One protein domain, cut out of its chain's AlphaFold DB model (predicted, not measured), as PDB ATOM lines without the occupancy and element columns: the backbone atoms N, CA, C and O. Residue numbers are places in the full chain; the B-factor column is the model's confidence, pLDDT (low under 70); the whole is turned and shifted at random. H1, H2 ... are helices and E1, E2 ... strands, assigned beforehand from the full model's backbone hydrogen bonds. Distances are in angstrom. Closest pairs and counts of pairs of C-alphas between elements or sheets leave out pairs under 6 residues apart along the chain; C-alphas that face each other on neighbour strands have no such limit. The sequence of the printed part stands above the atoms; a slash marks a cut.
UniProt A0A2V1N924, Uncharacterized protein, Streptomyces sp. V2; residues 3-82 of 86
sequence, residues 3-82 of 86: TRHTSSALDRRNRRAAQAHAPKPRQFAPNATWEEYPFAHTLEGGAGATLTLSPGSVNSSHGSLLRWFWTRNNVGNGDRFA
ATOM      1  N   THR A   3     -28.494   9.515   5.888       98.25
ATOM      2  CA  THR A   3     -28.944   8.843   7.108       98.25
ATOM      3  C   THR A   3     -30.463   8.870   7.160       98.25
ATOM      4  O   THR A   3     -31.055   9.944   7.273       98.25
ATOM      5  N   ARG A   4     -31.120   7.707   7.076       97.56
ATOM      6  CA  ARG A   4     -32.585   7.615   7.136       97.56
ATOM      7  C   ARG A   4     -33.079   8.061   8.509       97.56
ATOM      8  O   ARG A   4     -32.527   7.663   9.532       97.56
ATOM      9  N   HIS A   5     -34.185   8.795   8.540       97.75
ATOM     10  CA  HIS A   5     -35.006   8.918   9.742       97.75
ATOM     11  C   HIS A   5     -36.465   8.553   9.448       97.75
ATOM     12  O   HIS A   5     -36.880   8.473   8.291       97.75
ATOM     13  N   THR A   6     -37.241   8.271  10.493       96.75
ATOM     14  CA  THR A   6     -38.655   7.862  10.372       96.75
ATOM     15  C   THR A   6     -39.624   8.834  11.042       96.75
ATOM     16  O   THR A   6     -40.775   8.481  11.299       96.75
ATOM     17  N   SER A   7     -39.177  10.047  11.373       97.69
ATOM     18  CA  SER A   7     -40.003  11.020  12.085       97.69
ATOM     19  C   SER A   7     -40.804  11.883  11.115       97.69
ATOM     20  O   SER A   7     -40.261  12.717  10.392       97.69
ATOM     21  N   SER A   8     -42.130  11.767  11.182       96.50
ATOM     22  CA  SER A   8     -43.052  12.579  10.377       96.50
ATOM     23  C   SER A   8     -42.940  14.082  10.668       96.50
ATOM     24  O   SER A   8     -43.159  14.916   9.783       96.50
ATOM     25  N   ALA A   9     -42.577  14.447  11.902       97.69
ATOM     26  CA  ALA A   9     -42.317  15.829  12.284       97.69
ATOM     27  C   ALA A   9     -41.055  16.365  11.593       97.69
ATOM     28  O   ALA A   9     -41.078  17.476  11.056       97.69
ATOM     29  N   LEU A  10     -39.987  15.560  11.549       97.69
ATOM     30  CA  LEU A  10     -38.761  15.912  10.834       97.69
ATOM     31  C   LEU A  10     -39.003  15.958   9.322       97.69
ATOM     32  O   LEU A  10     -38.576  16.919   8.693       97.69
ATOM     33  N   ASP A  11     -39.773  15.029   8.747       97.00
ATOM     34  CA  ASP A  11     -40.108  15.040   7.313       97.00
ATOM     35  C   ASP A  11     -40.777  16.355   6.899       97.00
ATOM     36  O   ASP A  11     -40.462  16.947   5.865       97.00
ATOM     37  N   ARG A  12     -41.742  16.815   7.707       97.50
ATOM     38  CA  ARG A  12     -42.464  18.065   7.455       97.50
ATOM     39  C   ARG A  12     -41.554  19.275   7.631       97.50
ATOM     40  O   ARG A  12     -41.663  20.222   6.853       97.50
ATOM     41  N   ARG A  13     -40.687  19.259   8.648       98.12
ATOM     42  CA  ARG A  13     -39.691  20.312   8.875       98.12
ATOM     43  C   ARG A  13     -38.730  20.409   7.693       98.12
ATOM     44  O   ARG A  13     -38.543  21.508   7.185       98.12
ATOM     45  N   ASN A  14     -38.191  19.283   7.232       98.31
ATOM     46  CA  ASN A  14     -37.249  19.230   6.120       98.31
ATOM     47  C   ASN A  14     -37.895  19.754   4.835       98.31
ATOM     48  O   ASN A  14     -37.387  20.715   4.271       98.31
ATOM     49  N   ARG A  15     -39.080  19.259   4.450       97.31
ATOM     50  CA  ARG A  15     -39.794  19.769   3.260       97.31
ATOM     51  C   ARG A  15     -40.034  21.276   3.302       97.31
ATOM     52  O   ARG A  15     -39.805  21.987   2.329       97.31
ATOM     53  N   ARG A  16     -40.481  21.793   4.452       97.56
ATOM     54  CA  ARG A  16     -40.694  23.239   4.631       97.56
ATOM     55  C   ARG A  16     -39.395  24.026   4.507       97.56
ATOM     56  O   ARG A  16     -39.406  25.078   3.887       97.56
ATOM     57  N   ALA A  17     -38.312  23.530   5.100       98.06
ATOM     58  CA  ALA A  17     -37.012  24.186   5.058       98.06
ATOM     59  C   ALA A  17     -36.403  24.170   3.646       98.06
ATOM     60  O   ALA A  17     -35.869  25.184   3.213       98.06
ATOM     61  N   ALA A  18     -36.532  23.057   2.920       98.06
ATOM     62  CA  ALA A  18     -36.070  22.929   1.541       98.06
ATOM     63  C   ALA A  18     -36.805  23.905   0.609       98.06
ATOM     64  O   ALA A  18     -36.186  24.601  -0.189       98.06
ATOM     65  N   GLN A  19     -38.128  24.007   0.754       97.19
ATOM     66  CA  GLN A  19     -38.986  24.789  -0.142       97.19
ATOM     67  C   GLN A  19     -39.250  26.228   0.331       97.19
ATOM     68  O   GLN A  19     -40.015  26.938  -0.319       97.19
ATOM     69  N   ALA A  20     -38.654  26.682   1.441       96.62
ATOM     70  CA  ALA A  20     -39.008  27.946   2.106       96.62
ATOM     71  C   ALA A  20     -38.942  29.180   1.188       96.62
ATOM     72  O   ALA A  20     -39.732  30.110   1.342       96.62
ATOM     73  N   HIS A  21     -38.018  29.170   0.227       94.94
ATOM     74  CA  HIS A  21     -37.784  30.271  -0.712       94.94
ATOM     75  C   HIS A  21     -38.093  29.894  -2.165       94.94
ATOM     76  O   HIS A  21     -37.794  30.656  -3.081       94.94
ATOM     77  N   ALA A  22     -38.685  28.719  -2.386       94.88
ATOM     78  CA  ALA A  22     -39.028  28.254  -3.716       94.88
ATOM     79  C   ALA A  22     -40.407  28.787  -4.142       94.88
ATOM     80  O   ALA A  22     -41.331  28.846  -3.320       94.88
ATOM     81  N   PRO A  23     -40.598  29.123  -5.429       96.31
ATOM     82  CA  PRO A  23     -41.932  29.367  -5.961       96.31
ATOM     83  C   PRO A  23     -42.822  28.134  -5.767       96.31
ATOM     84  O   PRO A  23     -42.355  26.994  -5.672       96.31
ATOM     85  N   LYS A  24     -44.140  28.343  -5.712       95.06
ATOM     86  CA  LYS A  24     -45.081  27.223  -5.600       95.06
ATOM     87  C   LYS A  24     -44.990  26.404  -6.891       95.06
ATOM     88  O   LYS A  24     -45.181  26.976  -7.960       95.06
ATOM     89  N   PRO A  25     -44.806  25.074  -6.835       95.56
ATOM     90  CA  PRO A  25     -44.562  24.287  -8.044       95.56
ATOM     91  C   PRO A  25     -45.753  24.341  -9.016       95.56
ATOM     92  O   PRO A  25     -45.577  24.353 -10.231       95.56
ATOM     93  N   ARG A  26     -46.974  24.519  -8.488       94.62
ATOM     94  CA  ARG A  26     -48.201  24.718  -9.277       94.62
ATOM     95  C   ARG A  26     -48.222  25.975 -10.149       94.62
ATOM     96  O   ARG A  26     -49.085  26.077 -11.011       94.62
ATOM     97  N   GLN A  27     -47.302  26.917  -9.937       96.44
ATOM     98  CA  GLN A  27     -47.127  28.067 -10.827       96.44
ATOM     99  C   GLN A  27     -46.572  27.651 -12.196       96.44
ATOM    100  O   GLN A  27     -46.786  28.368 -13.165       96.44
ATOM    101  N   PHE A  28     -45.897  26.500 -12.284       95.44
ATOM    102  CA  PHE A  28     -45.304  25.999 -13.525       95.44
ATOM    103  C   PHE A  28     -46.203  24.983 -14.245       95.44
ATOM    104  O   PHE A  28     -46.268  24.995 -15.469       95.44
ATOM    105  N   ALA A  29     -46.909  24.115 -13.507       95.00
ATOM    106  CA  ALA A  29     -47.943  23.228 -14.057       95.00
ATOM    107  C   ALA A  29     -48.919  22.740 -12.964       95.00
ATOM    108  O   ALA A  29     -48.499  22.565 -11.818       95.00
ATOM    109  N   PRO A  30     -50.197  22.433 -13.277       94.62
ATOM    110  CA  PRO A  30     -51.215  22.096 -12.270       94.62
ATOM    111  C   PRO A  30     -50.857  20.926 -11.337       94.62
ATOM    112  O   PRO A  30     -51.214  20.932 -10.157       94.62
ATOM    113  N   ASN A  31     -50.139  19.929 -11.857       95.62
ATOM    114  CA  ASN A  31     -49.720  18.731 -11.131       95.62
ATOM    115  C   ASN A  31     -48.235  18.746 -10.737       95.62
ATOM    116  O   ASN A  31     -47.729  17.714 -10.302       95.62
ATOM    117  N   ALA A  32     -47.527  19.864 -10.905       97.00
ATOM    118  CA  ALA A  32     -46.113  19.931 -10.577       97.00
ATOM    119  C   ALA A  32     -45.873  19.899  -9.063       97.00
ATOM    120  O   ALA A  32     -46.646  20.426  -8.255       97.00
ATOM    121  N   THR A  33     -44.751  19.296  -8.694       96.88
ATOM    122  CA  THR A  33     -44.262  19.137  -7.325       96.88
ATOM    123  C   THR A  33     -42.758  19.386  -7.280       96.88
ATOM    124  O   THR A  33     -42.087  19.301  -8.310       96.88
ATOM    125  N   TRP A  34     -42.237  19.693  -6.093       96.88
ATOM    126  CA  TRP A  34     -40.798  19.721  -5.855       96.88
ATOM    127  C   TRP A  34     -40.309  18.339  -5.429       96.88
ATOM    128  O   TRP A  34     -40.854  17.739  -4.501       96.88
ATOM    129  N   GLU A  35     -39.287  17.862  -6.124       95.25
ATOM    130  CA  GLU A  35     -38.390  16.800  -5.683       95.25
ATOM    131  C   GLU A  35     -37.240  17.410  -4.895       95.25
ATOM    132  O   GLU A  35     -36.791  18.511  -5.214       95.25
ATOM    133  N   GLU A  36     -36.757  16.693  -3.885       95.88
ATOM    134  CA  GLU A  36     -35.753  17.190  -2.946       95.88
ATOM    135  C   GLU A  36     -34.590  16.206  -2.831       95.88
ATOM    136  O   GLU A  36     -34.795  15.030  -2.521       95.88
ATOM    137  N   TYR A  37     -33.364  16.699  -3.014       95.00
ATOM    138  CA  TYR A  37     -32.152  15.958  -2.670       95.00
ATOM    139  C   TYR A  37     -31.163  16.839  -1.886       95.00
ATOM    140  O   TYR A  37     -30.761  17.883  -2.401       95.00
ATOM    141  N   PRO A  38     -30.704  16.435  -0.687       97.12
ATOM    142  CA  PRO A  38     -31.045  15.199   0.025       97.12
ATOM    143  C   PRO A  38     -32.528  15.071   0.405       97.12
ATOM    144  O   PRO A  38     -33.221  16.070   0.590       97.12
ATOM    145  N   PHE A  39     -33.022  13.833   0.507       96.31
ATOM    146  CA  PHE A  39     -34.452  13.570   0.695       96.31
ATOM    147  C   PHE A  39     -34.956  14.046   2.062       96.31
ATOM    148  O   PHE A  39     -34.265  13.897   3.072       96.31
ATOM    149  N   ALA A  40     -36.217  14.478   2.135       97.06
ATOM    150  CA  ALA A  40     -36.861  14.865   3.395       97.06
ATOM    151  C   ALA A  40     -36.794  13.788   4.495       97.06
ATOM    152  O   ALA A  40     -36.668  14.131   5.669       97.06
ATOM    153  N   HIS A  41     -36.808  12.509   4.107       96.69
ATOM    154  CA  HIS A  41     -36.689  11.335   4.982       96.69
ATOM    155  C   HIS A  41     -35.253  11.045   5.462       96.69
ATOM    156  O   HIS A  41     -34.967   9.958   5.969       96.69
ATOM    157  N   THR A  42     -34.326  11.989   5.276       97.88
ATOM    158  CA  THR A  42     -32.925  11.869   5.700       97.88
ATOM    159  C   THR A  42     -32.512  13.032   6.596       97.88
ATOM    160  O   THR A  42     -33.121  14.101   6.537       97.88
ATOM    161  N   LEU A  43     -31.540  12.811   7.485       98.25
ATOM    162  CA  LEU A  43     -31.069  13.848   8.415       98.25
ATOM    163  C   LEU A  43     -30.390  15.011   7.682       98.25
ATOM    164  O   LEU A  43     -30.392  16.133   8.176       98.25
ATOM    165  N   GLU A  44     -29.840  14.735   6.502       98.00
ATOM    166  CA  GLU A  44     -29.183  15.688   5.613       98.00
ATOM    167  C   GLU A  44     -30.180  16.473   4.740       98.00
ATOM    168  O   GLU A  44     -29.788  17.412   4.050       98.00
ATOM    169  N   GLY A  45     -31.460  16.085   4.738       97.56
ATOM    170  CA  GLY A  45     -32.518  16.791   4.021       97.56
ATOM    171  C   GLY A  45     -32.897  18.118   4.678       97.56
ATOM    172  O   GLY A  45     -32.629  18.368   5.851       97.56
ATOM    173  N   GLY A  46     -33.601  18.961   3.926       97.81
ATOM    174  CA  GLY A  46     -34.081  20.254   4.407       97.81
ATOM    175  C   GLY A  46     -33.374  21.437   3.761       97.81
ATOM    176  O   GLY A  46     -33.249  21.492   2.541       97.81
ATOM    177  N   ALA A  47     -32.982  22.427   4.564       97.12
ATOM    178  CA  ALA A  47     -32.375  23.655   4.053       97.12
ATOM    179  C   ALA A  47     -31.121  23.349   3.214       97.12
ATOM    180  O   ALA A  47     -30.258  22.587   3.642       97.12
ATOM    181  N   GLY A  48     -31.031  23.949   2.025       95.75
ATOM    182  CA  GLY A  48     -29.939  23.696   1.081       95.75
ATOM    183  C   GLY A  48     -30.119  22.448   0.209       95.75
ATOM    184  O   GLY A  48     -29.264  22.188  -0.636       95.75
ATOM    185  N   ALA A  49     -31.216  21.696   0.360       97.56
ATOM    186  CA  ALA A  49     -31.563  20.646  -0.590       97.56
ATOM    187  C   ALA A  49     -31.767  21.240  -1.992       97.56
ATOM    188  O   ALA A  49     -32.392  22.287  -2.173       97.56
ATOM    189  N   THR A  50     -31.251  20.537  -2.993       96.75
ATOM    190  CA  THR A  50     -31.529  20.832  -4.394       96.75
ATOM    191  C   THR A  50     -32.982  20.495  -4.684       96.75
ATOM    192  O   THR A  50     -33.437  19.386  -4.389       96.75
ATOM    193  N   LEU A  51     -33.690  21.451  -5.280       97.06
ATOM    194  CA  LEU A  51     -35.065  21.277  -5.723       97.06
ATOM    195  C   LEU A  51     -35.106  21.035  -7.225       97.06
ATOM    196  O   LEU A  51     -34.510  21.787  -7.993       97.06
ATOM    197  N   THR A  52     -35.846  20.013  -7.646       95.62
ATOM    198  CA  THR A  52     -36.124  19.760  -9.067       95.62
ATOM    199  C   THR A  52     -37.625  19.713  -9.296       95.62
ATOM    200  O   THR A  52     -38.362  19.099  -8.525       95.62
ATOM    201  N   LEU A  53     -38.102  20.393 -10.338       96.88
ATOM    202  CA  LEU A  53     -39.521  20.387 -10.680       96.88
ATOM    203  C   LEU A  53     -39.880  19.056 -11.349       96.88
ATOM    204  O   LEU A  53     -39.203  18.629 -12.280       96.88
ATOM    205  N   SER A  54     -40.958  18.417 -10.898       95.25
ATOM    206  CA  SER A  54     -41.387  17.116 -11.412       95.25
ATOM    207  C   SER A  54     -42.914  16.983 -11.426       95.25
ATOM    208  O   SER A  54     -43.580  17.506 -10.519       95.25
ATOM    209  N   PRO A  55     -43.514  16.278 -12.405       96.50
ATOM    210  CA  PRO A  55     -44.919  15.893 -12.340       96.50
ATOM    211  C   PRO A  55     -45.216  15.073 -11.077       96.50
ATOM    212  O   PRO A  55     -44.447  14.197 -10.686       96.50
ATOM    213  N   GLY A  56     -46.375  15.295 -10.457       94.62
ATOM    214  CA  GLY A  56     -46.743  14.621  -9.208       94.62
ATOM    215  C   GLY A  56     -46.808  13.093  -9.311       94.62
ATOM    216  O   GLY A  56     -46.564  12.406  -8.320       94.62
ATOM    217  N   SER A  57     -47.078  12.546 -10.501       94.94
ATOM    218  CA  SER A  57     -47.029  11.101 -10.761       94.94
ATOM    219  C   SER A  57     -45.608  10.539 -10.665       94.94
ATOM    220  O   SER A  57     -45.409   9.483 -10.064       94.94
ATOM    221  N   VAL A  58     -44.618  11.262 -11.194       93.44
ATOM    222  CA  VAL A  58     -43.198  10.891 -11.128       93.44
ATOM    223  C   VAL A  58     -42.715  10.942  -9.677       93.44
ATOM    224  O   VAL A  58     -42.165   9.959  -9.187       93.44
ATOM    225  N   ASN A  59     -43.040  12.013  -8.949       93.06
ATOM    226  CA  ASN A  59     -42.668  12.143  -7.536       93.06
ATOM    227  C   ASN A  59     -43.294  11.063  -6.644       93.06
ATOM    228  O   ASN A  59     -42.637  10.442  -5.806       93.06
ATOM    229  N   SER A  60     -44.557  10.721  -6.903       93.12
ATOM    230  CA  SER A  60     -45.221   9.613  -6.206       93.12
ATOM    231  C   SER A  60     -44.560   8.254  -6.494       93.12
ATOM    232  O   SER A  60     -44.432   7.420  -5.590       93.12
ATOM    233  N   SER A  61     -44.110   8.029  -7.733       94.44
ATOM    234  CA  SER A  61     -43.354   6.829  -8.114       94.44
ATOM    235  C   SER A  61     -42.021   6.744  -7.364       94.44
ATOM    236  O   SER A  61     -41.708   5.702  -6.782       94.44
ATOM    237  N   HIS A  62     -41.274   7.848  -7.269       91.38
ATOM    238  CA  HIS A  62     -40.013   7.898  -6.524       91.38
ATOM    239  C   HIS A  62     -40.201   7.642  -5.025       91.38
ATOM    240  O   HIS A  62     -39.468   6.843  -4.440       91.38
ATOM    241  N   GLY A  63     -41.227   8.237  -4.404       91.50
ATOM    242  CA  GLY A  63     -41.566   7.962  -3.005       91.50
ATOM    243  C   GLY A  63     -41.906   6.488  -2.763       91.50
ATOM    244  O   GLY A  63     -41.481   5.894  -1.768       91.50
ATOM    245  N   SER A  64     -42.615   5.865  -3.708       94.75
ATOM    246  CA  SER A  64     -42.909   4.431  -3.668       94.75
ATOM    247  C   SER A  64     -41.627   3.603  -3.773       94.75
ATOM    248  O   SER A  64     -41.427   2.686  -2.977       94.75
ATOM    249  N   LEU A  65     -40.731   3.949  -4.700       93.88
ATOM    250  CA  LEU A  65     -39.449   3.273  -4.899       93.88
ATOM    251  C   LEU A  65     -38.539   3.371  -3.665       93.88
ATOM    252  O   LEU A  65     -37.992   2.354  -3.238       93.88
ATOM    253  N   LEU A  66     -38.434   4.545  -3.036       93.19
ATOM    254  CA  LEU A  66     -37.692   4.718  -1.780       93.19
ATOM    255  C   LEU A  66     -38.276   3.867  -0.651       93.19
ATOM    256  O   LEU A  66     -37.534   3.200   0.071       93.19
ATOM    257  N   ARG A  67     -39.610   3.822  -0.531       94.25
ATOM    258  CA  ARG A  67     -40.277   2.960   0.450       94.25
ATOM    259  C   ARG A  67     -39.941   1.488   0.219       94.25
ATOM    260  O   ARG A  67     -39.611   0.802   1.180       94.25
ATOM    261  N   TRP A  68     -39.998   1.020  -1.029       96.44
ATOM    262  CA  TRP A  68     -39.615  -0.347  -1.395       96.44
ATOM    263  C   TRP A  68     -38.145  -0.641  -1.098       96.44
ATOM    264  O   TRP A  68     -37.829  -1.719  -0.598       96.44
ATOM    265  N   PHE A  69     -37.251   0.307  -1.381       95.69
ATOM    266  CA  PHE A  69     -35.836   0.179  -1.058       95.69
ATOM    267  C   PHE A  69     -35.631  -0.012   0.448       95.69
ATOM    268  O   PHE A  69     -34.969  -0.971   0.845       95.69
ATOM    269  N   TRP A  70     -36.239   0.832   1.287       95.25
ATOM    270  CA  TRP A  70     -36.087   0.710   2.738       95.25
ATOM    271  C   TRP A  70     -36.655  -0.596   3.281       95.25
ATOM    272  O   TRP A  70     -36.008  -1.234   4.108       95.25
ATOM    273  N   THR A  71     -37.837  -1.017   2.819       96.75
ATOM    274  CA  THR A  71     -38.473  -2.240   3.326       96.75
ATOM    275  C   THR A  71     -37.732  -3.499   2.898       96.75
ATOM    276  O   THR A  71     -37.527  -4.381   3.724       96.75
ATOM    277  N   ARG A  72     -37.289  -3.596   1.637       97.56
ATOM    278  CA  ARG A  72     -36.597  -4.795   1.133       97.56
ATOM    279  C   ARG A  72     -35.174  -4.944   1.656       97.56
ATOM    280  O   ARG A  72     -34.697  -6.065   1.764       97.56
ATOM    281  N   ASN A  73     -34.509  -3.835   1.970       97.38
ATOM    282  CA  ASN A  73     -33.128  -3.842   2.460       97.38
ATOM    283  C   ASN A  73     -33.038  -3.652   3.980       97.38
ATOM    284  O   ASN A  73     -31.943  -3.459   4.495       97.38
ATOM    285  N   ASN A  74     -34.173  -3.680   4.691       96.81
ATOM    286  CA  ASN A  74     -34.253  -3.480   6.140       96.81
ATOM    287  C   ASN A  74     -33.521  -2.212   6.630       96.81
ATOM    288  O   ASN A  74     -32.924  -2.205   7.701       96.81
ATOM    289  N   VAL A  75     -33.552  -1.135   5.836       97.62
ATOM    290  CA  VAL A  75     -32.921   0.144   6.197       97.62
ATOM    291  C   VAL A  75     -33.833   0.827   7.198       97.62
ATOM    292  O   VAL A  75     -34.887   1.314   6.807       97.62
ATOM    293  N   GLY A  76     -33.463   0.855   8.470       97.19
ATOM    294  CA  GLY A  76     -34.195   1.433   9.593       97.19
ATOM    295  C   GLY A  76     -33.871   2.902   9.881       97.19
ATOM    296  O   GLY A  76     -33.214   3.598   9.110       97.19
ATOM    297  N   ASN A  77     -34.389   3.402  11.003       97.88
ATOM    298  CA  ASN A  77     -34.075   4.741  11.502       97.88
ATOM    299  C   ASN A  77     -32.610   4.798  11.969       97.88
ATOM    300  O   ASN A  77     -32.210   3.991  12.799       97.88
ATOM    301  N   GLY A  78     -31.837   5.766  11.475       98.00
ATOM    302  CA  GLY A  78     -30.406   5.916  11.761       98.00
ATOM    303  C   GLY A  78     -29.482   5.194  10.775       98.00
ATOM    304  O   GLY A  78     -28.286   5.491  10.741       98.00
ATOM    305  N   ASP A  79     -30.020   4.309   9.935       98.38
ATOM    306  CA  ASP A  79     -29.215   3.583   8.958       98.38
ATOM    307  C   ASP A  79     -28.769   4.481   7.811       98.38
ATOM    308  O   ASP A  79     -29.461   5.417   7.395       98.38
ATOM    309  N   ARG A  80     -27.592   4.160   7.273       97.94
ATOM    310  CA  ARG A  80     -26.981   4.925   6.193       97.94
ATOM    311  C   ARG A  80     -27.099   4.211   4.861       97.94
ATOM    312  O   ARG A  80     -26.907   3.004   4.769       97.94
ATOM    313  N   PHE A  81     -27.323   4.983   3.808       96.62
ATOM    314  CA  PHE A  81     -27.341   4.483   2.441       96.62
ATOM    315  C   PHE A  81     -26.713   5.491   1.474       96.62
ATOM    316  O   PHE A  81     -26.572   6.684   1.768       96.62
ATOM    317  N   ALA A  82     -26.298   4.998   0.312       95.00
ATOM    318  CA  ALA A  82     -25.791   5.817  -0.778       95.00
ATOM    319  C   ALA A  82     -26.807   5.842  -1.919       95.00
ATOM    320  O   ALA A  82     -27.404   4.819  -2.244       95.00
TER     321      ALA A  82
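AT A GLANCE: This is residues 3 to 82 of the 86 residues of an uncharacterized protein of Streptomyces sp. V2 (UniProt A0A2V1N924). A two-stranded hairpin, E1 and E2, reaches from one helix to another: the later residues of H1 come near it, and the longer helix H2 follows E2 with no residue between them but turns off in another direction, with its first part near E1. The helices stay apart, and a long loop, residues 20 to 31, lies far out. The printed part has 80 residues, with two named helices and two named strands in the order H1, E1, E2, H2; the sheet, E1 - E2, is antiparallel and the class is mixed, helices and strands. The whole is compact, with a radius of gyration of the C-alphas of 12.8 A, and elongated, spanning 38 by 24 by 21 A.

IN THESE COORDINATES: E1 is residues 32 to 37, 16.5 A long, and E2 is residues 50 to 55, 16.3 A. H2, residues 56 to 72, measures 24.2 A and ends at C-alpha 72, (-36.597, -4.795, 1.133). H1, residues 8 to 19, measures 16.6 A and begins at C-alpha 8, (-43.052, 12.579, 10.377).

HOW THE PARTS SIT: E1 and E2 form a hairpin, antiparallel at 147 degrees between directions. N 33 and O 54, 2.8 A, and N 50 and O 37, 2.8 A, are within hydrogen-bond range. The closest C-alphas of E1 and H2 are those of Thr 33 and Gly 56, 5.5 A. Those of H1 and E1 are Ala 18 and Glu 36, 7.3 A; those of H1 and E2 are Ala 18 and Leu 51, 7.5 A. H1 and H2 are apart. In H1 and H2 every O i to N i+4 pair is within hydrogen-bond range.

THE WHOLE: The two C-alphas farthest apart, those of Gln 27 and Asn 74, are 38.1 A apart. The links H1 to E1 and E1 to E2 are long, 12 residues each; E2 to H2 is tight. The printed part has no cut, and no printed residue is under 70 in pLDDT.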